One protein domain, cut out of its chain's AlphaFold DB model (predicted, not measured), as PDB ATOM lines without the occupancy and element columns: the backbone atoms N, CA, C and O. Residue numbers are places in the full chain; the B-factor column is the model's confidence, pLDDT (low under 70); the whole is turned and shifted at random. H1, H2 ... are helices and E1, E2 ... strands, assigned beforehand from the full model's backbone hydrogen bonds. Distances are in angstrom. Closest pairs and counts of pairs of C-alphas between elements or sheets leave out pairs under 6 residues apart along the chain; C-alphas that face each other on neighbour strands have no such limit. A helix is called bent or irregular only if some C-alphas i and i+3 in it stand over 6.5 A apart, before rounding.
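Overview. This is residues 440 to 576 and 629 to 691 of the 691 residues of the protein "ABC-type glycerol-3-phosphate transport system substrate-binding protein" of Herbinix hemicellulosilytica (UniProt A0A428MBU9). A small, strongly twisted sheet of four strands, with H2 along one face of it, stands beside a group of longer helices, H3, H4, H8 and H9; H8 and H9 fold back on each other as a hairpin. The short helices H5 and H6 lie towards the opposite end of the long axis, and a two-stranded sheet, E5 and E6, lies near H3. The 200 printed residues hold nine named helices and six named strands, in the order E1 H1 H2 E2 H3 H4 E3 H5 E4 E5 H6 H7 E6 H8 H9, of mixed class, helices and strands. The larger sheet runs E2 E3 E1 E4 and is mixed; the smaller one is parallel. The whole is compact, with a radius of gyration of the C-alphas of 16.8 A and spans of 51 by 38 by 27 A.

Along the chain. E1 is residues 441 to 444, beginning at C-alpha 441 (103.576, 121.483, 162.963). H1 is residues 448 to 451, and H2, residues 462 to 475, is 19.9 A long. E2 is residues 480 to 483. H3, residues 488 to 501, is 20.2 A long, and H4, residues 507 to 522, is 22.4 A long, beginning at C-alpha 507 (125.068, 111.671, 173.577). E3 is residues 534 to 539, 13.2 A long; H5 is residues 543 to 549; E4 is residues 561 to 564; E5 is residues 571 to 576, 15.6 A long. After the cut come H6, residues 630 to 636, H7, residues 639 to 643, and E6, residues 646 to 649. H8, residues 654 to 669, is 23.8 A long and irregular, with C-alphas 655 and 658 7.0 A apart, and it has a kink of 29 degrees near residue 662. H9, residues 674 to 690, is 22.0 A long and ends at C-alpha 690 (131.024, 113.302, 161.828).

Arrangement. In the larger sheet E2 and E3 are parallel, with N 481 and O 534 2.8 A apart, within hydrogen-bond range; with H3 and H4 between them along the chain they form a strand-helix-strand unit. E3 and E1 are antiparallel, with N 443 and O 538 at 3.0 A. E1 and E4 are antiparallel, with N 442 and O 562 at 2.8 A. E3, H5 and E4 form a split strand-helix-strand unit, with E1 between the two strands and a right-handed crossover. H2 is on this sheet at a height of 9.4 A, over E2, and runs along the strands, at 4 degrees to E2 on the local plane. H1 touches H2, closest at the C-alphas of Tyr 451 and Gly 471, 4.3 A. H4 touches H9, closest at the C-alphas of Phe 514 and Pro 674, 5.2 A, at a steep tilt of 39 degrees, opposite ways. H8 and H9 form a helical hairpin at a shallow tilt of 8 degrees, closest at the C-alphas of Ile 663 and Ala 677, 6.3 A. H3 touches H8 with residues 488 to 489 alone; the closest C-alphas are those of Ser 489 and Ile 660, 6.1 A. E5 and E6 are parallel, with N 573 and O 647 at 2.8 A. H5 and H7 only graze the larger sheet, and H6 touches H5, closest at the C-alphas of Val 547 and Arg 632, 6.4 A. Every O i to N i+4 pair is within hydrogen-bond range in H2, H3, H4, H5, H6, H7 and H9; in H8 it is 8 of 12, and H1 is too short for such a pair.

Size, cuts and confidence. The two C-alphas farthest apart are those of Ala 630 and Glu 691, 51.3 A. Residues 577 to 628 are not printed, and C-alphas 576 and 629 are 27.7 A apart across this cut. The links H4 to E3 and H5 to E4 are long, with 11 residues each. The mean pLDDT of the printed part is 85.8; residues 456 to 457, residues 540 to 558 and residue 691 are under 70.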
ATOM      1  N   ASN A 440     107.213 120.206 161.039       78.50
ATOM      2  CA  ASN A 440     106.826 119.552 162.296       78.50
ATOM      3  C   ASN A 440     105.786 120.382 163.068       78.50
ATOM      4  O   ASN A 440     105.991 120.760 164.226       78.50
ATOM      5  N   SER A 441     104.683 120.710 162.398       82.81
ATOM      6  CA  SER A 441     103.576 121.483 162.963       82.81
ATOM      7  C   SER A 441     102.512 120.591 163.605       82.81
ATOM      8  O   SER A 441     102.211 119.507 163.107       82.81
ATOM      9  N   TRP A 442     101.902 121.091 164.675       82.62
ATOM     10  CA  TRP A 442     100.873 120.422 165.463       82.62
ATOM     11  C   TRP A 442      99.674 121.337 165.660       82.62
ATOM     12  O   TRP A 442      99.841 122.525 165.954       82.62
ATOM     13  N   ALA A 443      98.472 120.783 165.523       82.12
ATOM     14  CA  ALA A 443      97.244 121.497 165.838       82.12
ATOM     15  C   ALA A 443      96.987 121.444 167.348       82.12
ATOM     16  O   ALA A 443      97.159 120.399 167.977       82.12
ATOM     17  N   LEU A 444      96.577 122.571 167.928       81.88
ATOM     18  CA  LEU A 444      96.162 122.637 169.323       81.88
ATOM     19  C   LEU A 444      94.676 122.298 169.442       81.88
ATOM     20  O   LEU A 444      93.841 122.916 168.785       81.88
ATOM     21  N   HIS A 445      94.342 121.361 170.326       77.50
ATOM     22  CA  HIS A 445      92.949 121.001 170.623       77.50
ATOM     23  C   HIS A 445      92.370 121.719 171.841       77.50
ATOM     24  O   HIS A 445      91.151 121.785 172.000       77.50
ATOM     25  N   TYR A 446      93.228 122.278 172.694       78.38
ATOM     26  CA  TYR A 446      92.815 122.920 173.935       78.38
ATOM     27  C   TYR A 446      93.710 124.107 174.276       78.38
ATOM     28  O   TYR A 446      94.883 124.153 173.898       78.38
ATOM     29  N   ASP A 447      93.176 125.037 175.071       82.06
ATOM     30  CA  ASP A 447      93.988 126.070 175.703       82.06
ATOM     31  C   ASP A 447      94.998 125.423 176.661       82.06
ATOM     32  O   ASP A 447      94.646 124.811 177.676       82.06
ATOM     33  N   LEU A 448      96.275 125.580 176.325       87.00
ATOM     34  CA  LEU A 448      97.390 125.019 177.073       87.00
ATOM     35  C   LEU A 448      97.705 125.808 178.359       87.00
ATOM     36  O   LEU A 448      98.509 125.349 179.177       87.00
ATOM     37  N   SER A 449      97.060 126.964 178.580       85.00
ATOM     38  CA  SER A 449      97.326 127.853 179.721       85.00
ATOM     39  C   SER A 449      97.120 127.163 181.069       85.00
ATOM     40  O   SER A 449      97.904 127.371 182.000       85.00
ATOM     41  N   LYS A 450      96.135 126.257 181.157       86.38
ATOM     42  CA  LYS A 450      95.873 125.469 182.370       86.38
ATOM     43  C   LYS A 450      96.983 124.463 182.701       86.38
ATOM     44  O   LYS A 450      97.072 124.025 183.842       86.38
ATOM     45  N   TYR A 451      97.831 124.128 181.729       88.69
ATOM     46  CA  TYR A 451      98.998 123.257 181.892       88.69
ATOM     47  C   TYR A 451     100.320 124.040 181.879       88.69
ATOM     48  O   TYR A 451     101.393 123.453 181.783       88.69
ATOM     49  N   GLY A 452     100.256 125.372 181.998       81.50
ATOM     50  CA  GLY A 452     101.432 126.225 182.163       81.50
ATOM     51  C   GLY A 452     102.137 126.629 180.868       81.50
ATOM     52  O   GLY A 452     103.275 127.095 180.936       81.50
ATOM     53  N   PHE A 453     101.486 126.493 179.707       83.50
ATOM     54  CA  PHE A 453     102.026 126.956 178.427       83.50
ATOM     55  C   PHE A 453     101.126 128.011 177.780       83.50
ATOM     56  O   PHE A 453      99.911 127.865 177.714       83.50
ATOM     57  N   THR A 454     101.736 129.077 177.263       80.25
ATOM     58  CA  THR A 454     101.039 130.133 176.520       80.25
ATOM     59  C   THR A 454     101.525 130.159 175.082       80.25
ATOM     60  O   THR A 454     102.724 130.260 174.836       80.25
ATOM     61  N   VAL A 455     100.591 130.169 174.136       70.69
ATOM     62  CA  VAL A 455     100.844 129.965 172.699       70.69
ATOM     63  C   VAL A 455     101.517 131.166 172.002       70.69
ATOM     64  O   VAL A 455     101.749 131.145 170.800       70.69
ATOM     65  N   GLY A 456     101.886 132.223 172.736       69.19
ATOM     66  CA  GLY A 456     102.323 133.508 172.173       69.19
ATOM     67  C   GLY A 456     103.515 133.465 171.204       69.19
ATOM     68  O   GLY A 456     103.601 134.331 170.340       69.19
ATOM     69  N   SER A 457     104.418 132.480 171.306       67.94
ATOM     70  CA  SER A 457     105.525 132.289 170.350       67.94
ATOM     71  C   SER A 457     105.196 131.337 169.201       67.94
ATOM     72  O   SER A 457     105.970 131.279 168.252       67.94
ATOM     73  N   ARG A 458     104.110 130.554 169.295       80.56
ATOM     74  CA  ARG A 458     103.753 129.452 168.373       80.56
ATOM     75  C   ARG A 458     104.860 128.393 168.179       80.56
ATOM     76  O   ARG A 458     104.728 127.502 167.349       80.56
ATOM     77  N   GLN A 459     105.923 128.451 168.978       86.94
ATOM     78  CA  GLN A 459     107.032 127.501 169.030       86.94
ATOM     79  C   GLN A 459     106.963 126.755 170.355       86.94
ATOM     80  O   GLN A 459     106.867 127.397 171.406       86.94
ATOM     81  N   ILE A 460     107.034 125.426 170.312       88.81
ATOM     82  CA  ILE A 460     107.044 124.579 171.504       88.81
ATOM     83  C   ILE A 460     108.385 123.851 171.603       88.81
ATOM     84  O   ILE A 460     108.792 123.157 170.674       88.81
ATOM     85  N   THR A 461     109.115 124.064 172.700       90.62
ATOM     86  CA  THR A 461     110.410 123.405 172.946       90.62
ATOM     87  C   THR A 461     110.226 122.089 173.694       90.62
ATOM     88  O   THR A 461     109.181 121.864 174.308       90.62
ATOM     89  N   TYR A 462     111.259 121.242 173.762       91.38
ATOM     90  CA  TYR A 462     111.223 120.047 174.622       91.38
ATOM     91  C   TYR A 462     110.892 120.381 176.082       91.38
ATOM     92  O   TYR A 462     110.095 119.694 176.708       91.38
ATOM     93  N   ASN A 463     111.439 121.476 176.617       91.25
ATOM     94  CA  ASN A 463     111.140 121.908 177.982       91.25
ATOM     95  C   ASN A 463     109.674 122.300 178.169       91.25
ATOM     96  O   ASN A 463     109.125 122.110 179.252       91.25
ATOM     97  N   ASP A 464     109.038 122.851 177.139       91.75
ATOM     98  CA  ASP A 464     107.617 123.176 177.188       91.75
ATOM     99  C   ASP A 464     106.763 121.907 177.150       91.75
ATOM    100  O   ASP A 464     105.811 121.808 177.917       91.75
ATOM    101  N   ILE A 465     107.160 120.895 176.368       93.38
ATOM    102  CA  ILE A 465     106.543 119.560 176.409       93.38
ATOM    103  C   ILE A 465     106.637 118.959 177.816       93.38
ATOM    104  O   ILE A 465     105.630 118.510 178.362       93.38
ATOM    105  N   TRP A 466     107.814 118.994 178.445       94.44
ATOM    106  CA  TRP A 466     107.991 118.471 179.804       94.44
ATOM    107  C   TRP A 466     107.141 119.227 180.830       94.44
ATOM    108  O   TRP A 466     106.498 118.600 181.670       94.44
ATOM    109  N   LYS A 467     107.044 120.558 180.712       94.12
ATOM    110  CA  LYS A 467     106.146 121.367 181.549       94.12
ATOM    111  C   LYS A 467     104.675 121.026 181.335       94.12
ATOM    112  O   LYS A 467     103.938 120.995 182.314       94.12
ATOM    113  N   LEU A 468     104.246 120.766 180.098       94.31
ATOM    114  CA  LEU A 468     102.881 120.316 179.822       94.31
ATOM    115  C   LEU A 468     102.603 118.984 180.520       94.31
ATOM    116  O   LEU A 468     101.577 118.855 181.184       94.31
ATOM    117  N   CYS A 469     103.529 118.024 180.443       96.38
ATOM    118  CA  CYS A 469     103.407 116.756 181.162       96.38
ATOM    119  C   CYS A 469     103.311 116.964 182.682       96.38
ATOM    120  O   CYS A 469     102.411 116.414 183.318       96.38
ATOM    121  N   ASP A 470     104.181 117.796 183.263       96.94
ATOM    122  CA  ASP A 470     104.120 118.149 184.688       96.94
ATOM    123  C   ASP A 470     102.789 118.837 185.041       96.94
ATOM    124  O   ASP A 470     102.194 118.560 186.080       96.94
ATOM    125  N   GLY A 471     102.284 119.712 184.169       95.50
ATOM    126  CA  GLY A 471     100.992 120.378 184.307       95.50
ATOM    127  C   GLY A 471      99.820 119.396 184.319       95.50
ATOM    128  O   GLY A 471      98.926 119.521 185.157       95.50
ATOM    129  N   ILE A 472      99.837 118.384 183.446       95.94
ATOM    130  CA  ILE A 472      98.826 117.316 183.431       95.94
ATOM    131  C   ILE A 472      98.886 116.535 184.749       95.94
ATOM    132  O   ILE A 472      97.858 116.409 185.418       95.94
ATOM    133  N   ILE A 473     100.081 116.116 185.183       95.69
ATOM    134  CA  ILE A 473     100.286 115.399 186.454       95.69
ATOM    135  C   ILE A 473      99.750 116.220 187.636       95.69
ATOM    136  O   ILE A 473      99.003 115.700 188.466       95.69
ATOM    137  N   ASN A 474     100.084 117.512 187.694       94.62
ATOM    138  CA  ASN A 474      99.676 118.412 188.772       94.62
ATOM    139  C   ASN A 474      98.174 118.723 188.766       94.62
ATOM    140  O   ASN A 474      97.602 118.976 189.827       94.62
ATOM    141  N   SER A 475      97.523 118.699 187.599       92.44
ATOM    142  CA  SER A 475      96.069 118.877 187.504       92.44
ATOM    143  C   SER A 475      95.292 117.645 187.987       92.44
ATOM    144  O   SER A 475      94.135 117.763 188.389       92.44
ATOM    145  N   GLY A 476      95.929 116.467 187.989       90.38
ATOM    146  CA  GLY A 476      95.316 115.194 188.370       90.38
ATOM    147  C   GLY A 476      94.398 114.593 187.299       90.38
ATOM    148  O   GLY A 476      93.733 113.588 187.567       90.38
ATOM    149  N   GLU A 477      94.351 115.179 186.100       89.88
ATOM    150  CA  GLU A 477      93.599 114.653 184.960       89.88
ATOM    151  C   GLU A 477      94.276 113.386 184.409       89.88
ATOM    152  O   GLU A 477      95.457 113.393 184.080       89.88
ATOM    153  N   LYS A 478      93.524 112.280 184.320       87.75
ATOM    154  CA  LYS A 478      94.051 110.967 183.887       87.75
ATOM    155  C   LYS A 478      93.806 110.648 182.412       87.75
ATOM    156  O   LYS A 478      94.511 109.815 181.843       87.75
ATOM    157  N   ASP A 479      92.843 111.340 181.810       91.44
ATOM    158  CA  ASP A 479      92.369 111.101 180.443       91.44
ATOM    159  C   ASP A 479      92.941 112.134 179.459       91.44
ATOM    160  O   ASP A 479      92.318 112.440 178.444       91.44
ATOM    161  N   VAL A 480      94.102 112.721 179.780       93.25
ATOM    162  CA  VAL A 480      94.784 113.721 178.948       93.25
ATOM    163  C   VAL A 480      96.235 113.324 178.713       93.25
ATOM    164  O   VAL A 480      96.932 112.880 179.624       93.25
ATOM    165  N   THR A 481      96.681 113.513 177.479       94.88
ATOM    166  CA  THR A 481      98.050 113.299 177.006       94.88
ATOM    167  C   THR A 481      98.505 114.488 176.179       94.88
ATOM    168  O   THR A 481      97.678 115.227 175.644       94.88
ATOM    169  N   VAL A 482      99.816 114.694 176.067       93.50
ATOM    170  CA  VAL A 482     100.342 115.752 175.199       93.50
ATOM    171  C   VAL A 482     100.097 115.413 173.729       93.50
ATOM    172  O   VAL A 482      99.564 116.259 173.022       93.50
ATOM    173  N   PHE A 483     100.425 114.195 173.293       91.75
ATOM    174  CA  PHE A 483     100.322 113.761 171.897       91.75
ATOM    175  C   PHE A 483      99.396 112.549 171.724       91.75
ATOM    176  O   PHE A 483      99.330 111.682 172.598       91.75
ATOM    177  N   GLU A 484      98.790 112.439 170.540       87.81
ATOM    178  CA  GLU A 484      97.967 111.292 170.108       87.81
ATOM    179  C   GLU A 484      98.703 109.943 170.075       87.81
ATOM    180  O   GLU A 484      98.087 108.890 170.181       87.81
ATOM    181  N   GLY A 485     100.032 109.948 169.946       87.94
ATOM    182  CA  GLY A 485     100.814 108.724 169.821       87.94
ATOM    183  C   GLY A 485     102.318 108.969 169.853       87.94
ATOM    184  O   GLY A 485     102.785 110.111 169.871       87.94
ATOM    185  N   ALA A 486     103.089 107.880 169.869       87.12
ATOM    186  CA  ALA A 486     104.544 107.936 169.948       87.12
ATOM    187  C   ALA A 486     105.148 108.651 168.726       87.12
ATOM    188  O   ALA A 486     105.143 108.122 167.617       87.12
ATOM    189  N   ASN A 487     105.720 109.840 168.941       80.25
ATOM    190  CA  ASN A 487     106.402 110.611 167.895       80.25
ATOM    191  C   ASN A 487     107.882 110.860 168.218       80.25
ATOM    192  O   ASN A 487     108.391 111.972 168.096       80.25
ATOM    193  N   ILE A 488     108.587 109.812 168.649       89.56
ATOM    194  CA  ILE A 488     110.015 109.893 168.998       89.56
ATOM    195  C   ILE A 488     110.863 110.351 167.801       89.56
ATOM    196  O   ILE A 488     111.838 111.079 167.987       89.56
ATOM    197  N   SER A 489     110.472 110.002 166.571       87.50
ATOM    198  CA  SER A 489     111.198 110.406 165.362       87.50
ATOM    199  C   SER A 489     111.278 111.917 165.182       87.50
ATOM    200  O   SER A 489     112.346 112.405 164.818       87.50
ATOM    201  N   ALA A 490     110.225 112.676 165.502       85.88
ATOM    202  CA  ALA A 490     110.273 114.135 165.438       85.88
ATOM    203  C   ALA A 490     111.269 114.723 166.451       85.88
ATOM    204  O   ALA A 490     112.067 115.589 166.091       85.88
ATOM    205  N   PHE A 491     111.280 114.219 167.693       90.25
ATOM    206  CA  PHE A 491     112.238 114.654 168.720       90.25
ATOM    207  C   PHE A 491     113.670 114.388 168.264       90.25
ATOM    208  O   PHE A 491     114.485 115.304 168.218       90.25
ATOM    209  N   VAL A 492     113.961 113.152 167.865       91.00
ATOM    210  CA  VAL A 492     115.307 112.744 167.456       91.00
ATOM    211  C   VAL A 492     115.766 113.509 166.210       91.00
ATOM    212  O   VAL A 492     116.905 113.962 166.166       91.00
ATOM    213  N   THR A 493     114.877 113.729 165.238       89.62
ATOM    214  CA  THR A 493     115.204 114.453 163.999       89.62
ATOM    215  C   THR A 493     115.627 115.894 164.272       89.62
ATOM    216  O   THR A 493     116.659 116.359 163.791       89.62
ATOM    217  N   ILE A 494     114.847 116.599 165.093       90.25
ATOM    218  CA  ILE A 494     115.148 117.978 165.486       90.25
ATOM    219  C   ILE A 494     116.475 118.034 166.250       90.25
ATOM    220  O   ILE A 494     117.331 118.860 165.933       90.25
ATOM    221  N   PHE A 495     116.677 117.125 167.209       91.94
ATOM    222  CA  PHE A 495     117.903 117.063 168.000       91.94
ATOM    223  C   PHE A 495     119.145 116.844 167.125       91.94
ATOM    224  O   PHE A 495     120.160 117.519 167.310       91.94
ATOM    225  N   ILE A 496     119.063 115.930 166.155       90.81
ATOM    226  CA  ILE A 496     120.158 115.638 165.228       90.81
ATOM    227  C   ILE A 496     120.446 116.839 164.334       90.81
ATOM    228  O   ILE A 496     121.605 117.238 164.250       90.81
ATOM    229  N   GLN A 497     119.431 117.460 163.723       90.06
ATOM    230  CA  GLN A 497     119.662 118.625 162.864       90.06
ATOM    231  C   GLN A 497     120.309 119.784 163.632       90.06
ATOM    232  O   GLN A 497     121.268 120.374 163.139       90.06
ATOM    233  N   GLU A 498     119.822 120.115 164.834       90.44
ATOM    234  CA  GLU A 498     120.433 121.164 165.667       90.44
ATOM    235  C   GLU A 498     121.879 120.808 166.043       90.44
ATOM    236  O   GLU A 498     122.767 121.654 166.031       90.44
ATOM    237  N   SER A 499     122.149 119.538 166.332       89.44
ATOM    238  CA  SER A 499     123.500 119.076 166.656       89.44
ATOM    239  C   SER A 499     124.457 119.134 165.458       89.44
ATOM    240  O   SER A 499     125.613 119.519 165.624       89.44
ATOM    241  N   ILE A 500     123.977 118.821 164.249       86.12
ATOM    242  CA  ILE A 500     124.729 119.002 162.997       86.12
ATOM    243  C   ILE A 500     125.016 120.489 162.766       86.12
ATOM    244  O   ILE A 500     126.159 120.845 162.499       86.12
ATOM    245  N   ASN A 501     124.019 121.367 162.935       84.75
ATOM    246  CA  ASN A 501     124.198 122.817 162.785       84.75
ATOM    247  C   ASN A 501     125.261 123.385 163.742       84.75
ATOM    248  O   ASN A 501     125.930 124.361 163.408       84.75
ATOM    249  N   ARG A 502     125.404 122.786 164.930       86.69
ATOM    250  CA  ARG A 502     126.411 123.150 165.939       86.69
ATOM    251  C   ARG A 502     127.763 122.458 165.753       86.69
ATOM    252  O   ARG A 502     128.673 122.749 166.523       86.69
ATOM    253  N   GLU A 503     127.881 121.528 164.805       84.31
ATOM    254  CA  GLU A 503     129.032 120.624 164.659       84.31
ATOM    255  C   GLU A 503     129.371 119.865 165.961       84.31
ATOM    256  O   GLU A 503     130.520 119.517 166.231       84.31
ATOM    257  N   GLN A 504     128.361 119.592 166.792       86.75
ATOM    258  CA  GLN A 504     128.537 118.941 168.085       86.75
ATOM    259  C   GLN A 504     127.327 118.067 168.419       86.75
ATOM    260  O   GLN A 504     126.229 118.572 168.654       86.75
ATOM    261  N   PHE A 505     127.557 116.756 168.518       88.38
ATOM    262  CA  PHE A 505     126.544 115.771 168.896       88.38
ATOM    263  C   PHE A 505     126.778 115.265 170.331       88.38
ATOM    264  O   PHE A 505     127.761 114.578 170.609       88.38
ATOM    265  N   ASP A 506     125.894 115.632 171.264       90.62
ATOM    266  CA  ASP A 506     126.009 115.287 172.689       90.62
ATOM    267  C   ASP A 506     125.137 114.076 173.040       90.62
ATOM    268  O   ASP A 506     123.920 114.189 173.208       90.62
ATOM    269  N   LYS A 507     125.769 112.906 173.198       94.00
ATOM    270  CA  LYS A 507     125.068 111.671 173.577       94.00
ATOM    271  C   LYS A 507     124.253 111.834 174.858       94.00
ATOM    272  O   LYS A 507     123.158 111.291 174.934       94.00
ATOM    273  N   ASN A 508     124.760 112.568 175.851       95.38
ATOM    274  CA  ASN A 508     124.095 112.681 177.148       95.38
ATOM    275  C   ASN A 508     122.789 113.474 177.034       95.38
ATOM    276  O   ASN A 508     121.805 113.107 177.659       95.38
ATOM    277  N   GLN A 509     122.731 114.488 176.165       93.38
ATOM    278  CA  GLN A 509     121.471 115.189 175.895       93.38
ATOM    279  C   GLN A 509     120.437 114.278 175.229       93.38
ATOM    280  O   GLN A 509     119.250 114.368 175.539       93.38
ATOM    281  N   LEU A 510     120.868 113.380 174.339       94.38
ATOM    282  CA  LEU A 510     119.968 112.389 173.749       94.38
ATOM    283  C   LEU A 510     119.468 111.380 174.796       94.38
ATOM    284  O   LEU A 510     118.291 111.017 174.772       94.38
ATOM    285  N   VAL A 511     120.332 110.969 175.732       97.12
ATOM    286  CA  VAL A 511     119.939 110.152 176.893       97.12
ATOM    287  C   VAL A 511     118.874 110.872 177.711       97.12
ATOM    288  O   VAL A 511     117.813 110.295 177.927       97.12
ATOM    289  N   ASP A 512     119.099 112.135 178.082       95.56
ATOM    290  CA  ASP A 512     118.147 112.933 178.865       95.56
ATOM    291  C   ASP A 512     116.780 113.041 178.160       95.56
ATOM    292  O   ASP A 512     115.728 112.936 178.798       95.56
ATOM    293  N   ILE A 513     116.773 113.211 176.829       95.06
ATOM    294  CA  ILE A 513     115.542 113.208 176.022       95.06
ATOM    295  C   ILE A 513     114.826 111.857 176.145       95.06
ATOM    296  O   ILE A 513     113.621 111.829 176.398       95.06
ATOM    297  N   PHE A 514     115.535 110.734 176.008       96.88
ATOM    298  CA  PHE A 514     114.933 109.403 176.125       96.88
ATOM    299  C   PHE A 514     114.480 109.056 177.542       96.88
ATOM    300  O   PHE A 514     113.413 108.458 177.699       96.88
ATOM    301  N   GLU A 515     115.217 109.469 178.570       97.19
ATOM    302  CA  GLU A 515     114.795 109.338 179.964       97.19
ATOM    303  C   GLU A 515     113.484 110.084 180.212       97.19
ATOM    304  O   GLU A 515     112.555 109.520 180.792       97.19
ATOM    305  N   LYS A 516     113.369 111.324 179.722       96.56
ATOM    306  CA  LYS A 516     112.149 112.133 179.845       96.56
ATOM    307  C   LYS A 516     110.977 111.534 179.078       96.56
ATOM    308  O   LYS A 516     109.884 111.430 179.640       96.56
ATOM    309  N   ILE A 517     111.202 111.089 177.840       96.06
ATOM    310  CA  ILE A 517     110.183 110.393 177.044       96.06
ATOM    311  C   ILE A 517     109.660 109.180 177.811       96.06
ATOM    312  O   ILE A 517     108.449 109.046 177.996       96.06
ATOM    313  N   LYS A 518     110.562 108.329 178.313       96.00
ATOM    314  CA  LYS A 518     110.183 107.143 179.080       96.00
ATOM    315  C   LYS A 518     109.436 107.510 180.361       96.00
ATOM    316  O   LYS A 518     108.350 106.991 180.595       96.00
ATOM    317  N   GLN A 519     109.970 108.438 181.154       96.50
ATOM    318  CA  GLN A 519     109.374 108.891 182.413       96.50
ATOM    319  C   GLN A 519     107.914 109.338 182.229       96.50
ATOM    320  O   GLN A 519     107.027 108.921 182.982       96.50
ATOM    321  N   TYR A 520     107.647 110.198 181.241       96.75
ATOM    322  CA  TYR A 520     106.311 110.758 181.028       96.75
ATOM    323  C   TYR A 520     105.371 109.817 180.268       96.75
ATOM    324  O   TYR A 520     104.155 109.875 180.482       96.75
ATOM    325  N   ASN A 521     105.907 108.920 179.437       95.19
ATOM    326  CA  ASN A 521     105.121 107.840 178.851       95.19
ATOM    327  C   ASN A 521     104.669 106.827 179.914       95.19
ATOM    328  O   ASN A 521     103.486 106.501 179.967       95.19
ATOM    329  N   ASP A 522     105.566 106.398 180.808       94.31
ATOM    330  CA  ASP A 522     105.247 105.481 181.915       94.31
ATOM    331  C   ASP A 522     104.228 106.110 182.888       94.31
ATOM    332  O   ASP A 522     103.396 105.419 183.475       94.31
ATOM    333  N   SER A 523     104.243 107.442 183.015       94.31
ATOM    334  CA  SER A 523     103.242 108.211 183.773       94.31
ATOM    335  C   SER A 523     101.902 108.372 183.037       94.31
ATOM    336  O   SER A 523     100.937 108.867 183.616       94.31
ATOM    337  N   GLY A 524     101.824 107.965 181.767       93.94
ATOM    338  CA  GLY A 524     100.613 107.987 180.952       93.94
ATOM    339  C   GLY A 524     100.162 109.374 180.489       93.94
ATOM    340  O   GLY A 524      98.979 109.521 180.181       93.94
ATOM    341  N   VAL A 525     101.058 110.369 180.457       95.56
ATOM    342  CA  VAL A 525     100.732 111.775 180.126       95.56
ATOM    343  C   VAL A 525     101.400 112.287 178.847       95.56
ATOM    344  O   VAL A 525     101.039 113.359 178.367       95.56
ATOM    345  N   LEU A 526     102.369 111.559 178.280       95.38
ATOM    346  CA  LEU A 526     103.052 111.978 177.050       95.38
ATOM    347  C   LEU A 526     102.322 111.515 175.784       95.38
ATOM    348  O   LEU A 526     101.895 112.357 174.999       95.38
ATOM    349  N   PHE A 527     102.177 110.200 175.611       93.38
ATOM    350  CA  PHE A 527     101.551 109.566 174.447       93.38
ATOM    351  C   PHE A 527     100.270 108.842 174.855       93.38
ATOM    352  O   PHE A 527     100.217 108.234 175.932       93.38
ATOM    353  N   ASP A 528      99.257 108.861 173.991       90.12
ATOM    354  CA  ASP A 528      98.104 107.984 174.158       90.12
ATOM    355  C   ASP A 528      98.369 106.586 173.588       90.12
ATOM    356  O   ASP A 528      98.296 106.334 172.392       90.12
ATOM    357  N   ASN A 529      98.645 105.645 174.486       82.25
ATOM    358  CA  ASN A 529      98.820 104.236 174.135       82.25
ATOM    359  C   ASN A 529      97.489 103.454 174.106       82.25
ATOM    360  O   ASN A 529      97.489 102.271 173.773       82.25
ATOM    361  N   SER A 530      96.373 104.078 174.506       83.06
ATOM    362  CA  SER A 530      95.038 103.460 174.562       83.06
ATOM    363  C   SER A 530      94.130 103.832 173.391       83.06
ATOM    364  O   SER A 530      93.298 103.015 173.010       83.06
ATOM    365  N   GLY A 531      94.302 105.026 172.818       82.19
ATOM    366  CA  GLY A 531      93.446 105.588 171.766       82.19
ATOM    367  C   GLY A 531      92.148 106.235 172.272       82.19
ATOM    368  O   GLY A 531      91.329 106.659 171.462       82.19
ATOM    369  N   ASP A 532      91.950 106.301 173.593       85.69
ATOM    370  CA  ASP A 532      90.724 106.793 174.239       85.69
ATOM    371  C   ASP A 532      90.934 108.118 175.001       85.69
ATOM    372  O   ASP A 532      90.000 108.636 175.628       85.69
ATOM    373  N   LYS A 533      92.155 108.670 175.017       89.12
ATOM    374  CA  LYS A 533      92.481 109.885 175.776       89.12
ATOM    375  C   LYS A 533      92.316 111.137 174.929       89.12
ATOM    376  O   LYS A 533      92.343 111.116 173.709       89.12
ATOM    377  N   LYS A 534      92.185 112.275 175.607       88.94
ATOM    378  CA  LYS A 534      92.289 113.588 174.971       88.94
ATOM    379  C   LYS A 534      93.753 113.922 174.722       88.94
ATOM    380  O   LYS A 534      94.602 113.679 175.585       88.94
ATOM    381  N   HIS A 535      94.023 114.556 173.594       89.25
ATOM    382  CA  HIS A 535      95.356 115.010 173.220       89.25
ATOM    383  C   HIS A 535      95.391 116.533 173.212       89.25
ATOM    384  O   HIS A 535      94.419 117.189 172.834       89.25
ATOM    385  N   LEU A 536      96.499 117.106 173.671       89.38
ATOM    386  CA  LEU A 536      96.715 118.548 173.587       89.38
ATOM    387  C   LEU A 536      97.190 118.961 172.190       89.38
ATOM    388  O   LEU A 536      96.833 120.047 171.731       89.38
ATOM    389  N   LEU A 537      97.980 118.092 171.553       87.44
ATOM    390  CA  LEU A 537      98.643 118.282 170.269       87.44
ATOM    391  C   LEU A 537      98.334 117.106 169.335       87.44
ATOM    392  O   LEU A 537      98.784 115.985 169.585       87.44
ATOM    393  N   ASP A 538      97.671 117.398 168.218       79.62
ATOM    394  CA  ASP A 538      97.391 116.413 167.168       79.62
ATOM    395  C   ASP A 538      98.291 116.629 165.960       79.62
ATOM    396  O   ASP A 538      98.609 117.769 165.579       79.62
ATOM    397  N   LYS A 539      98.767 115.520 165.380       72.00
ATOM    398  CA  LYS A 539      99.723 115.583 164.282       72.00
ATOM    399  C   LYS A 539      99.011 116.151 163.068       72.00
ATOM    400  O   LYS A 539      98.173 115.500 162.446       72.00
ATOM    401  N   ALA A 540      99.415 117.349 162.663       59.03
ATOM    402  CA  ALA A 540      98.985 117.915 161.396       59.03
ATOM    403  C   ALA A 540      99.770 117.225 160.272       59.03
ATOM    404  O   ALA A 540     100.748 117.765 159.751       59.03
ATOM    405  N   THR A 541      99.421 115.978 159.947       50.59
ATOM    406  CA  THR A 541     100.090 115.244 158.867       50.59
ATOM    407  C   THR A 541      99.901 116.035 157.574       50.59
ATOM    408  O   THR A 541      98.778 116.208 157.097       50.59
ATOM    409  N   GLY A 542     101.008 116.593 157.070       58.47
ATOM    410  CA  GLY A 542     101.020 117.522 155.946       58.47
ATOM    411  C   GLY A 542     100.093 118.714 156.165       58.47
ATOM    412  O   GLY A 542      99.168 118.854 155.380       58.47
ATOM    413  N   TYR A 543     100.324 119.533 157.203       63.41
ATOM    414  CA  TYR A 543      99.521 120.717 157.576       63.41
ATOM    415  C   TYR A 543      98.858 121.443 156.398       63.41
ATOM    416  O   TYR A 543      97.662 121.701 156.427       63.41
ATOM    417  N   PHE A 544      99.602 121.710 155.324       67.75
ATOM    418  CA  PHE A 544      99.053 122.313 154.108       67.75
ATOM    419  C   PHE A 544      97.990 121.448 153.425       67.75
ATOM    420  O   PHE A 544      96.903 121.930 153.136       67.75
ATOM    421  N   ASN A 545      98.276 120.166 153.204       66.06
ATOM    422  CA  ASN A 545      97.346 119.215 152.604       66.06
ATOM    423  C   ASN A 545      96.094 119.021 153.480       66.06
ATOM    424  O   ASN A 545      94.966 119.056 152.986       66.06
ATOM    425  N   SER A 546      96.279 118.903 154.799       64.88
ATOM    426  CA  SER A 546      95.171 118.782 155.753       64.88
ATOM    427  C   SER A 546      94.305 120.046 155.784       64.88
ATOM    428  O   SER A 546      93.087 119.955 155.678       64.88
ATOM    429  N   VAL A 547      94.904 121.237 155.841       69.38
ATOM    430  CA  VAL A 547      94.159 122.505 155.895       69.38
ATOM    431  C   VAL A 547      93.495 122.850 154.555       69.38
ATOM    432  O   VAL A 547      92.373 123.359 154.550       69.38
ATOM    433  N   LEU A 548      94.140 122.582 153.416       69.88
ATOM    434  CA  LEU A 548      93.628 122.971 152.097       69.88
ATOM    435  C   LEU A 548      92.612 121.983 151.522       69.88
ATOM    436  O   LEU A 548      91.621 122.424 150.938       69.88
ATOM    437  N   TYR A 549      92.836 120.676 151.686       69.19
ATOM    438  CA  TYR A 549      92.085 119.651 150.948       69.19
ATOM    439  C   TYR A 549      91.294 118.682 151.822       69.19
ATOM    440  O   TYR A 549      90.457 117.953 151.291       69.19
ATOM    441  N   SER A 550      91.502 118.663 153.143       67.75
ATOM    442  CA  SER A 550      90.655 117.847 154.019       67.75
ATOM    443  C   SER A 550      89.370 118.592 154.380       67.75
ATOM    444  O   SER A 550      89.372 119.793 154.657       67.75
ATOM    445  N   ASN A 551      88.254 117.860 154.364       58.62
ATOM    446  CA  ASN A 551      86.937 118.388 154.728       58.62
ATOM    447  C   ASN A 551      86.772 118.545 156.250       58.62
ATOM    448  O   ASN A 551      85.973 119.365 156.691       58.62
ATOM    449  N   ASP A 552      87.559 117.802 157.031       57.56
ATOM    450  CA  ASP A 552      87.474 117.731 158.489       57.56
ATOM    451  C   ASP A 552      88.611 118.530 159.142       57.56
ATOM    452  O   ASP A 552      89.446 117.984 159.864       57.56
ATOM    453  N   ILE A 553      88.683 119.837 158.869       63.28
ATOM    454  CA  ILE A 553      89.533 120.711 159.689       63.28
ATOM    455  C   ILE A 553      88.949 120.681 161.111       63.28
ATOM    456  O   ILE A 553      87.742 120.911 161.256       63.28
ATOM    457  N   PRO A 554      89.749 120.402 162.159       64.19
ATOM    458  CA  PRO A 554      89.246 120.407 163.525       64.19
ATOM    459  C   PRO A 554      88.552 121.734 163.842       64.19
ATOM    460  O   PRO A 554      89.042 122.806 163.485       64.19
ATOM    461  N   ALA A 555      87.419 121.678 164.542       60.38
ATOM    462  CA  ALA A 555      86.583 122.844 164.845       60.38
ATOM    463  C   ALA A 555      87.201 123.810 165.883       60.38
ATOM    464  O   ALA A 555      86.480 124.595 166.493       60.38
ATOM    465  N   TYR A 556      88.514 123.740 166.122       69.00
ATOM    466  CA  TYR A 556      89.198 124.383 167.247       69.00
ATOM    467  C   TYR A 556      90.266 125.425 166.828       69.00
ATOM    468  O   TYR A 556      91.358 125.450 167.406       69.00
ATOM    469  N   PRO A 557      90.001 126.329 165.856       62.28
ATOM    470  CA  PRO A 557      90.992 127.302 165.380       62.28
ATOM    471  C   PRO A 557      91.391 128.345 166.437       62.28
ATOM    472  O   PRO A 557      92.438 128.977 166.319       62.28
ATOM    473  N   GLU A 558      90.581 128.527 167.481       65.62
ATOM    474  CA  GLU A 558      90.844 129.447 168.595       65.62
ATOM    475  C   GLU A 558      92.135 129.136 169.365       65.62
ATOM    476  O   GLU A 558      92.732 130.043 169.949       65.62
ATOM    477  N   PHE A 559      92.602 127.884 169.326       72.06
ATOM    478  CA  PHE A 559      93.875 127.488 169.927       72.06
ATOM    479  C   PHE A 559      95.024 127.558 168.909       72.06
ATOM    480  O   PHE A 559      96.123 127.987 169.258       72.06
ATOM    481  N   GLY A 560      94.765 127.269 167.629       79.81
ATOM    482  CA  GLY A 560      95.692 127.441 166.502       79.81
ATOM    483  C   GLY A 560      96.751 126.340 166.365       79.81
ATOM    484  O   GLY A 560      96.525 125.196 166.748       79.81
ATOM    485  N   THR A 561      97.905 126.676 165.785       82.94
ATOM    486  CA  THR A 561      98.981 125.733 165.415       82.94
ATOM    487  C   THR A 561     100.282 126.060 166.145       82.94
ATOM    488  O   THR A 561     100.564 127.224 166.422       82.94
ATOM    489  N   VAL A 562     101.109 125.057 166.439       85.44
ATOM    490  CA  VAL A 562     102.477 125.249 166.952       85.44
ATOM    491  C   VAL A 562     103.496 124.442 166.155       85.44
ATOM    492  O   VAL A 562     103.168 123.394 165.611       85.44
ATOM    493  N   ALA A 563     104.744 124.898 166.115       87.31
ATOM    494  CA  ALA A 563     105.873 124.135 165.589       87.31
ATOM    495  C   ALA A 563     106.679 123.520 166.739       87.31
ATOM    496  O   ALA A 563     107.084 124.234 167.663       87.31
ATOM    497  N   LEU A 564     106.923 122.206 166.684       88.06
ATOM    498  CA  LEU A 564     107.863 121.555 167.597       88.06
ATOM    499  C   LEU A 564     109.287 121.971 167.222       88.06
ATOM    500  O   LEU A 564     109.709 121.822 166.076       88.06
ATOM    501  N   THR A 565     110.019 122.475 168.207       88.38
ATOM    502  CA  THR A 565     111.391 122.970 168.065       88.38
ATOM    503  C   THR A 565     112.280 122.359 169.140       88.38
ATOM    504  O   THR A 565     111.798 121.907 170.185       88.38
ATOM    505  N   GLY A 566     113.586 122.328 168.891       84.56
ATOM    506  CA  GLY A 566     114.555 121.960 169.909       84.56
ATOM    507  C   GLY A 566     114.891 123.170 170.772       84.56
ATOM    508  O   GLY A 566     114.088 124.091 170.956       84.56
ATOM    509  N   ASN A 567     116.096 123.183 171.328       77.81
ATOM    510  CA  ASN A 567     116.501 124.261 172.228       77.81
ATOM    511  C   ASN A 567     116.874 125.544 171.472       77.81
ATOM    512  O   ASN A 567     116.881 126.619 172.076       77.81
ATOM    513  N   GLU A 568     117.137 125.454 170.166       81.69
ATOM    514  CA  GLU A 568     117.460 126.616 169.330       81.69
ATOM    515  C   GLU A 568     116.225 127.424 168.935       81.69
ATOM    516  O   GLU A 568     116.370 128.519 168.395       81.69
ATOM    517  N   LYS A 569     115.016 126.916 169.226       84.38
ATOM    518  CA  LYS A 569     113.742 127.556 168.863       84.38
ATOM    519  C   LYS A 569     113.667 127.894 167.372       84.38
ATOM    520  O   LYS A 569     113.124 128.926 166.984       84.38
ATOM    521  N   ARG A 570     114.239 127.028 166.535       86.38
ATOM    522  CA  ARG A 570     114.202 127.151 165.080       86.38
ATOM    523  C   ARG A 570     113.117 126.242 164.520       86.38
ATOM    524  O   ARG A 570     113.073 125.060 164.862       86.38
ATOM    525  N   ASN A 571     112.268 126.769 163.641       87.69
ATOM    526  CA  ASN A 571     111.237 125.969 162.979       87.69
ATOM    527  C   ASN A 571     111.882 125.180 161.836       87.69
ATOM    528  O   ASN A 571     112.226 125.741 160.796       87.69
ATOM    529  N   LEU A 572     112.114 123.888 162.056       88.25
ATOM    530  CA  LEU A 572     112.782 123.037 161.078       88.25
ATOM    531  C   LEU A 572     111.782 122.456 160.074       88.25
ATOM    532  O   LEU A 572     110.827 121.777 160.459       88.25
ATOM    533  N   TRP A 573     112.043 122.696 158.793       88.62
ATOM    534  CA  TRP A 573     111.282 122.168 157.667       88.62
ATOM    535  C   TRP A 573     112.099 121.146 156.888       88.62
ATOM    536  O   TRP A 573     113.316 121.250 156.743       88.62
ATOM    537  N   ILE A 574     111.400 120.167 156.339       87.56
ATOM    538  CA  ILE A 574     111.913 119.186 155.400       87.56
ATOM    539  C   ILE A 574     111.635 119.726 154.000       87.56
ATOM    540  O   ILE A 574     110.480 119.934 153.619       87.56
ATOM    541  N   LEU A 575     112.699 119.943 153.233       89.44
ATOM    542  CA  LEU A 575     112.585 120.255 151.817       89.44
ATOM    543  C   LEU A 575     112.305 118.967 151.064       89.44
ATOM    544  O   LEU A 575     113.113 118.047 151.069       89.44
ATOM    545  N   GLN A 576     111.137 118.911 150.448       88.62
ATOM    546  CA  GLN A 576     110.640 117.742 149.727       88.62
ATOM    547  C   GLN A 576     110.641 117.971 148.219       88.62
ATOM    548  O   GLN A 576     110.433 117.034 147.458       88.62
ATOM    549  N   SER A 629      86.755 128.697 154.476       85.25
ATOM    550  CA  SER A 629      85.973 128.955 155.686       85.25
ATOM    551  C   SER A 629      86.740 129.858 156.655       85.25
ATOM    552  O   SER A 629      87.969 129.946 156.612       85.25
ATOM    553  N   ALA A 630      86.018 130.494 157.582       84.94
ATOM    554  CA  ALA A 630      86.636 131.279 158.651       84.94
ATOM    555  C   ALA A 630      87.642 130.448 159.470       84.94
ATOM    556  O   ALA A 630      88.717 130.948 159.795       84.94
ATOM    557  N   ASP A 631      87.335 129.174 159.725       80.06
ATOM    558  CA  ASP A 631      88.222 128.263 160.455       80.06
ATOM    559  C   ASP A 631      89.514 128.003 159.674       80.06
ATOM    560  O   ASP A 631      90.608 128.116 160.223       80.06
ATOM    561  N   ARG A 632      89.410 127.741 158.362       83.31
ATOM    562  CA  ARG A 632      90.577 127.558 157.488       83.31
ATOM    563  C   ARG A 632      91.452 128.810 157.461       83.31
ATOM    564  O   ARG A 632      92.668 128.709 157.600       83.31
ATOM    565  N   LEU A 633      90.841 129.986 157.325       86.19
ATOM    566  CA  LEU A 633      91.548 131.268 157.360       86.19
ATOM    567  C   LEU A 633      92.262 131.498 158.697       86.19
ATOM    568  O   LEU A 633      93.388 131.994 158.710       86.19
ATOM    569  N   ALA A 634      91.637 131.112 159.809       82.50
ATOM    570  CA  ALA A 634      92.238 131.210 161.130       82.50
ATOM    571  C   ALA A 634      93.469 130.300 161.267       82.50
ATOM    572  O   ALA A 634      94.509 130.786 161.710       82.50
ATOM    573  N   TYR A 635      93.411 129.044 160.806       81.88
ATOM    574  CA  TYR A 635      94.595 128.175 160.760       81.88
ATOM    575  C   TYR A 635      95.701 128.789 159.899       81.88
ATOM    576  O   TYR A 635      96.807 129.006 160.389       81.88
ATOM    577  N   LEU A 636      95.396 129.152 158.650       84.44
ATOM    578  CA  LEU A 636      96.377 129.712 157.715       84.44
ATOM    579  C   LEU A 636      97.014 131.019 158.216       84.44
ATOM    580  O   LEU A 636      98.134 131.346 157.824       84.44
ATOM    581  N   SER A 637      96.349 131.760 159.107       84.94
ATOM    582  CA  SER A 637      96.919 132.970 159.713       84.94
ATOM    583  C   SER A 637      98.160 132.698 160.576       84.94
ATOM    584  O   SER A 637      98.998 133.589 160.739       84.94
ATOM    585  N   ASP A 638      98.339 131.460 161.054       83.12
ATOM    586  CA  ASP A 638      99.508 131.053 161.835       83.12
ATOM    587  C   ASP A 638     100.772 130.863 160.978       83.12
ATOM    588  O   ASP A 638     101.876 130.833 161.525       83.12
ATOM    589  N   LEU A 639     100.657 130.801 159.644       84.19
ATOM    590  CA  LEU A 639     101.791 130.568 158.737       84.19
ATOM    591  C   LEU A 639     102.922 131.584 158.907       84.19
ATOM    592  O   LEU A 639     104.092 131.206 158.908       84.19
ATOM    593  N   ASN A 640     102.586 132.854 159.145       83.25
ATOM    594  CA  ASN A 640     103.579 133.893 159.424       83.25
ATOM    595  C   ASN A 640     104.465 133.541 160.630       83.25
ATOM    596  O   ASN A 640     105.652 133.858 160.640       83.25
ATOM    597  N   TYR A 641     103.903 132.879 161.644       83.75
ATOM    598  CA  TYR A 641     104.655 132.429 162.812       83.75
ATOM    599  C   TYR A 641     105.405 131.126 162.550       83.75
ATOM    600  O   TYR A 641     106.541 130.988 162.994       83.75
ATOM    601  N   LEU A 642     104.802 130.185 161.818       85.12
ATOM    602  CA  LEU A 642     105.434 128.903 161.500       85.12
ATOM    603  C   LEU A 642     106.661 129.078 160.599       85.12
ATOM    604  O   LEU A 642     107.662 128.390 160.783       85.12
ATOM    605  N   PHE A 643     106.627 130.029 159.666       87.44
ATOM    606  CA  PHE A 643     107.786 130.341 158.837       87.44
ATOM    607  C   PHE A 643     108.799 131.248 159.540       87.44
ATOM    608  O   PHE A 643     109.985 131.177 159.226       87.44
ATOM    609  N   ARG A 644     108.411 132.059 160.527       85.75
ATOM    610  CA  ARG A 644     109.379 132.887 161.263       85.75
ATOM    611  C   ARG A 644     110.495 132.024 161.869       85.75
ATOM    612  O   ARG A 644     110.235 130.946 162.392       85.75
ATOM    613  N   ASP A 645     111.737 132.499 161.763       84.62
ATOM    614  CA  ASP A 645     112.933 131.825 162.290       84.62
ATOM    615  C   ASP A 645     113.070 130.359 161.826       84.62
ATOM    616  O   ASP A 645     113.392 129.455 162.598       84.62
ATOM    617  N   SER A 646     112.805 130.110 160.538       88.06
ATOM    618  CA  SER A 646     112.866 128.764 159.956       88.06
ATOM    619  C   SER A 646     114.269 128.306 159.555       88.06
ATOM    620  O   SER A 646     115.187 129.095 159.296       88.06
ATOM    621  N   GLY A 647     114.448 126.989 159.503       88.50
ATOM    622  CA  GLY A 647     115.630 126.305 158.988       88.50
ATOM    623  C   GLY A 647     115.279 125.008 158.294       88.50
ATOM    624  O   GLY A 647     114.183 124.488 158.465       88.50
ATOM    625  N   ILE A 648     116.206 124.501 157.496       89.88
ATOM    626  CA  ILE A 648     116.011 123.286 156.714       89.88
ATOM    627  C   ILE A 648     116.696 122.097 157.382       89.88
ATOM    628  O   ILE A 648     117.785 122.236 157.942       89.88
ATOM    629  N   ILE A 649     116.062 120.930 157.317       89.38
ATOM    630  CA  ILE A 649     116.725 119.660 157.604       89.38
ATOM    631  C   ILE A 649     117.561 119.294 156.381       89.38
ATOM    632  O   ILE A 649     117.015 119.245 155.284       89.38
ATOM    633  N   THR A 650     118.865 119.079 156.554       87.62
ATOM    634  CA  THR A 650     119.831 118.901 155.451       87.62
ATOM    635  C   THR A 650     120.316 117.469 155.263       87.62
ATOM    636  O   THR A 650     121.046 117.195 154.310       87.62
ATOM    637  N   TYR A 651     119.986 116.572 156.189       86.69
ATOM    638  CA  TYR A 651     120.463 115.194 156.189       86.69
ATOM    639  C   TYR A 651     119.351 114.202 155.845       86.69
ATOM    640  O   TYR A 651     118.163 114.510 155.967       86.69
ATOM    641  N   ASP A 652     119.750 112.995 155.450       85.50
ATOM    642  CA  ASP A 652     118.837 111.905 155.140       85.50
ATOM    643  C   ASP A 652     118.207 111.327 156.410       85.50
ATOM    644  O   ASP A 652     118.820 110.570 157.169       85.50
ATOM    645  N   ILE A 653     116.942 111.678 156.624       80.69
ATOM    646  CA  ILE A 653     116.142 111.187 157.745       80.69
ATOM    647  C   ILE A 653     115.873 109.678 157.588       80.69
ATOM    648  O   ILE A 653     115.738 108.973 158.590       80.69
ATOM    649  N   GLY A 654     115.842 109.149 156.360       81.12
ATOM    650  CA  GLY A 654     115.599 107.737 156.063       81.12
ATOM    651  C   GLY A 654     116.603 106.803 156.740       81.12
ATOM    652  O   GLY A 654     116.191 105.807 157.333       81.12
ATOM    653  N   ILE A 655     117.886 107.188 156.778       79.62
ATOM    654  CA  ILE A 655     118.975 106.408 157.404       79.62
ATOM    655  C   ILE A 655     118.692 106.104 158.882       79.62
ATOM    656  O   ILE A 655     119.031 105.031 159.379       79.62
ATOM    657  N   ILE A 656     118.064 107.036 159.601       84.38
ATOM    658  CA  ILE A 656     117.763 106.882 161.032       84.38
ATOM    659  C   ILE A 656     116.317 106.479 161.311       84.38
ATOM    660  O   ILE A 656     116.011 106.052 162.421       84.38
ATOM    661  N   THR A 657     115.420 106.607 160.336       85.69
ATOM    662  CA  THR A 657     113.982 106.391 160.535       85.69
ATOM    663  C   THR A 657     113.680 104.948 160.936       85.69
ATOM    664  O   THR A 657     112.992 104.727 161.932       85.69
ATOM    665  N   GLU A 658     114.247 103.964 160.235       86.00
ATOM    666  CA  GLU A 658     114.069 102.543 160.577       86.00
ATOM    667  C   GLU A 658     114.643 102.207 161.960       86.00
ATOM    668  O   GLU A 658     114.025 101.481 162.750       86.00
ATOM    669  N   LEU A 659     115.800 102.789 162.292       90.25
ATOM    670  CA  LEU A 659     116.434 102.621 163.596       90.25
ATOM    671  C   LEU A 659     115.551 103.191 164.714       90.25
ATOM    672  O   LEU A 659     115.335 102.526 165.725       90.25
ATOM    673  N   ILE A 660     114.988 104.386 164.521       90.44
ATOM    674  CA  ILE A 660     114.072 105.002 165.484       90.44
ATOM    675  C   ILE A 660     112.787 104.182 165.615       90.44
ATOM    676  O   ILE A 660     112.318 103.986 166.735       90.44
ATOM    677  N   TYR A 661     112.226 103.662 164.520       89.69
ATOM    678  CA  TYR A 661     111.042 102.798 164.583       89.69
ATOM    679  C   TYR A 661     111.296 101.487 165.320       89.69
ATOM    680  O   TYR A 661     110.388 100.984 165.973       89.69
ATOM    681  N   THR A 662     112.523 100.971 165.276       90.81
ATOM    682  CA  THR A 662     112.924  99.800 166.066       90.81
ATOM    683  C   THR A 662     113.109 100.166 167.541       90.81
ATOM    684  O   THR A 662     112.587  99.486 168.419       90.81
ATOM    685  N   ILE A 663     113.801 101.272 167.832       92.50
ATOM    686  CA  ILE A 663     114.093 101.714 169.204       92.50
ATOM    687  C   ILE A 663     112.834 102.181 169.938       92.50
ATOM    688  O   ILE A 663     112.743 102.013 171.147       92.50
ATOM    689  N   THR A 664     111.868 102.772 169.237       91.75
ATOM    690  CA  THR A 664     110.661 103.348 169.845       91.75
ATOM    691  C   THR A 664     109.897 102.339 170.712       91.75
ATOM    692  O   THR A 664     109.774 102.594 171.909       91.75
ATOM    693  N   PRO A 665     109.410 101.195 170.194       92.25
ATOM    694  CA  PRO A 665     108.724 100.211 171.025       92.25
ATOM    695  C   PRO A 665     109.641  99.642 172.115       92.25
ATOM    696  O   PRO A 665     109.188  99.525 173.251       92.25
ATOM    697  N   GLU A 666     110.923  99.382 171.812       94.81
ATOM    698  CA  GLU A 666     111.888  98.856 172.792       94.81
ATOM    699  C   GLU A 666     112.091  99.810 173.986       94.81
ATOM    700  O   GLU A 666     112.271  99.394 175.134       94.81
ATOM    701  N   LEU A 667     112.109 101.121 173.727       95.31
ATOM    702  CA  LEU A 667     112.297 102.144 174.752       95.31
ATOM    703  C   LEU A 667     111.041 102.280 175.616       95.31
ATOM    704  O   LEU A 667     111.133 102.407 176.841       95.31
ATOM    705  N   LEU A 668     109.867 102.254 174.978       92.94
ATOM    706  CA  LEU A 668     108.585 102.424 175.658       92.94
ATOM    707  C   LEU A 668     108.206 101.192 176.496       92.94
ATOM    708  O   LEU A 668     107.685 101.364 177.595       92.94
ATOM    709  N   ASP A 669     108.510  99.972 176.042       92.56
ATOM    710  CA  ASP A 669     108.282  98.741 176.818       92.56
ATOM    711  C   ASP A 669     109.392  98.442 177.848       92.56
ATOM    712  O   ASP A 669     109.216  97.609 178.742       92.56
ATOM    713  N   GLY A 670     110.512  99.170 177.771       92.19
ATOM    714  CA  GLY A 670     111.649  99.060 178.681       92.19
ATOM    715  C   GLY A 670     112.613  97.912 178.371       92.19
ATOM    716  O   GLY A 670     113.469  97.607 179.204       92.19
ATOM    717  N   SER A 671     112.505  97.270 177.206       96.00
ATOM    718  CA  SER A 671     113.453  96.249 176.743       96.00
ATOM    719  C   SER A 671     114.824  96.824 176.360       96.00
ATOM    720  O   SER A 671     115.828  96.107 176.437       96.00
ATOM    721  N   ILE A 672     114.907  98.123 176.048       96.75
ATOM    722  CA  ILE A 672     116.161  98.881 175.939       96.75
ATOM    723  C   ILE A 672     116.199 100.030 176.954       96.75
ATOM    724  O   ILE A 672     115.182 100.648 177.266       96.75
ATOM    725  N   THR A 673     117.387 100.330 177.485       97.25
ATOM    726  CA  THR A 673     117.572 101.495 178.364       97.25
ATOM    727  C   THR A 673     117.757 102.773 177.536       97.25
ATOM    728  O   THR A 673     118.258 102.684 176.408       97.25
ATOM    729  N   PRO A 674     117.415 103.960 178.073       97.25
ATOM    730  CA  PRO A 674     117.683 105.244 177.421       97.25
ATOM    731  C   PRO A 674     119.135 105.404 176.943       97.25
ATOM    732  O   PRO A 674     119.365 105.869 175.830       97.25
ATOM    733  N   GLU A 675     120.116 104.939 177.721       97.62
ATOM    734  CA  GLU A 675     121.539 105.010 177.374       97.62
ATOM    735  C   GLU A 675     121.880 104.161 176.155       97.62
ATOM    736  O   GLU A 675     122.572 104.629 175.256       97.62
ATOM    737  N   LYS A 676     121.367 102.927 176.095       97.06
ATOM    738  CA  LYS A 676     121.583 102.033 174.950       97.06
ATOM    739  C   LYS A 676     120.849 102.511 173.702       97.06
ATOM    740  O   LYS A 676     121.367 102.363 172.599       97.06
ATOM    741  N   ALA A 677     119.649 103.068 173.856       95.69
ATOM    742  CA  ALA A 677     118.911 103.679 172.755       95.69
ATOM    743  C   ALA A 677     119.678 104.879 172.177       95.69
ATOM    744  O   ALA A 677     119.866 104.968 170.963       95.69
ATOM    745  N   ALA A 678     120.171 105.765 173.049       96.31
ATOM    746  CA  ALA A 678     120.985 106.909 172.655       96.31
ATOM    747  C   ALA A 678     122.307 106.478 172.019       96.31
ATOM    748  O   ALA A 678     122.697 107.063 171.020       96.31
ATOM    749  N   GLU A 679     122.971 105.448 172.549       95.69
ATOM    750  CA  GLU A 679     124.199 104.879 171.981       95.69
ATOM    751  C   GLU A 679     123.987 104.370 170.551       95.69
ATOM    752  O   GLU A 679     124.708 104.799 169.660       95.69
ATOM    753  N   LYS A 680     122.939 103.572 170.292       94.00
ATOM    754  CA  LYS A 680     122.626 103.091 168.932       94.00
ATOM    755  C   LYS A 680     122.464 104.241 167.923       94.00
ATOM    756  O   LYS A 680     122.982 104.159 166.812       94.00
ATOM    757  N   ILE A 681     121.732 105.299 168.289       92.62
ATOM    758  CA  ILE A 681     121.517 106.462 167.407       92.62
ATOM    759  C   ILE A 681     122.789 107.299 167.281       92.62
ATOM    760  O   ILE A 681     123.120 107.741 166.184       92.62
ATOM    761  N   TYR A 682     123.507 107.501 168.386       92.50
ATOM    762  CA  TYR A 682     124.772 108.223 168.419       92.50
ATOM    763  C   TYR A 682     125.796 107.588 167.487       92.50
ATOM    764  O   TYR A 682     126.341 108.286 166.640       92.50
ATOM    765  N   ASP A 683     126.001 106.277 167.591       91.06
ATOM    766  CA  ASP A 683     126.967 105.551 166.770       91.06
ATOM    767  C   ASP A 683     126.611 105.664 165.281       91.06
ATOM    768  O   ASP A 683     127.479 105.960 164.460       91.06
ATOM    769  N   GLN A 684     125.323 105.525 164.930       90.06
ATOM    770  CA  GLN A 684     124.864 105.692 163.550       90.06
ATOM    771  C   GLN A 684     125.102 107.119 163.031       90.06
ATOM    772  O   GLN A 684     125.541 107.296 161.894       90.06
ATOM    773  N   ILE A 685     124.824 108.144 163.843       89.12
ATOM    774  CA  ILE A 685     124.999 109.544 163.443       89.12
ATOM    775  C   ILE A 685     126.473 109.922 163.333       89.12
ATOM    776  O   ILE A 685     126.854 110.547 162.345       89.12
ATOM    777  N   MET A 686     127.304 109.512 164.290       88.12
ATOM    778  CA  MET A 686     128.742 109.772 164.255       88.12
ATOM    779  C   MET A 686     129.378 109.159 163.011       88.12
ATOM    780  O   MET A 686     130.008 109.888 162.251       88.12
ATOM    781  N   TYR A 687     129.110 107.876 162.752       85.00
ATOM    782  CA  TYR A 687     129.605 107.168 161.569       85.00
ATOM    783  C   TYR A 687     129.158 107.806 160.244       85.00
ATOM    784  O   TYR A 687     129.876 107.742 159.252       85.00
ATOM    785  N   THR A 688     127.955 108.390 160.193       82.12
ATOM    786  CA  THR A 688     127.389 108.912 158.935       82.12
ATOM    787  C   THR A 688     127.788 110.365 158.658       82.12
ATOM    788  O   THR A 688     127.909 110.750 157.495       82.12
ATOM    789  N   PHE A 689     127.929 111.192 159.700       78.50
ATOM    790  CA  PHE A 689     127.980 112.654 159.556       78.50
ATOM    791  C   PHE A 689     129.216 113.330 160.150       78.50
ATOM    792  O   PHE A 689     129.521 114.454 159.747       78.50
ATOM    793  N   PHE A 690     129.901 112.696 161.102       74.75
ATOM    794  CA  PHE A 690     131.024 113.302 161.828       74.75
ATOM    795  C   PHE A 690     132.363 112.587 161.592       74.75
ATOM    796  O   PHE A 690     133.411 113.191 161.825       74.75
ATOM    797  N   GLU A 691     132.331 111.336 161.131       63.41
ATOM    798  CA  GLU A 691     133.474 110.565 160.618       63.41
ATOM    799  C   GLU A 691     133.497 110.585 159.084       63.41
ATOM    800  O   GLU A 691     134.618 110.681 158.523       63.41
TER     801      GLU A 691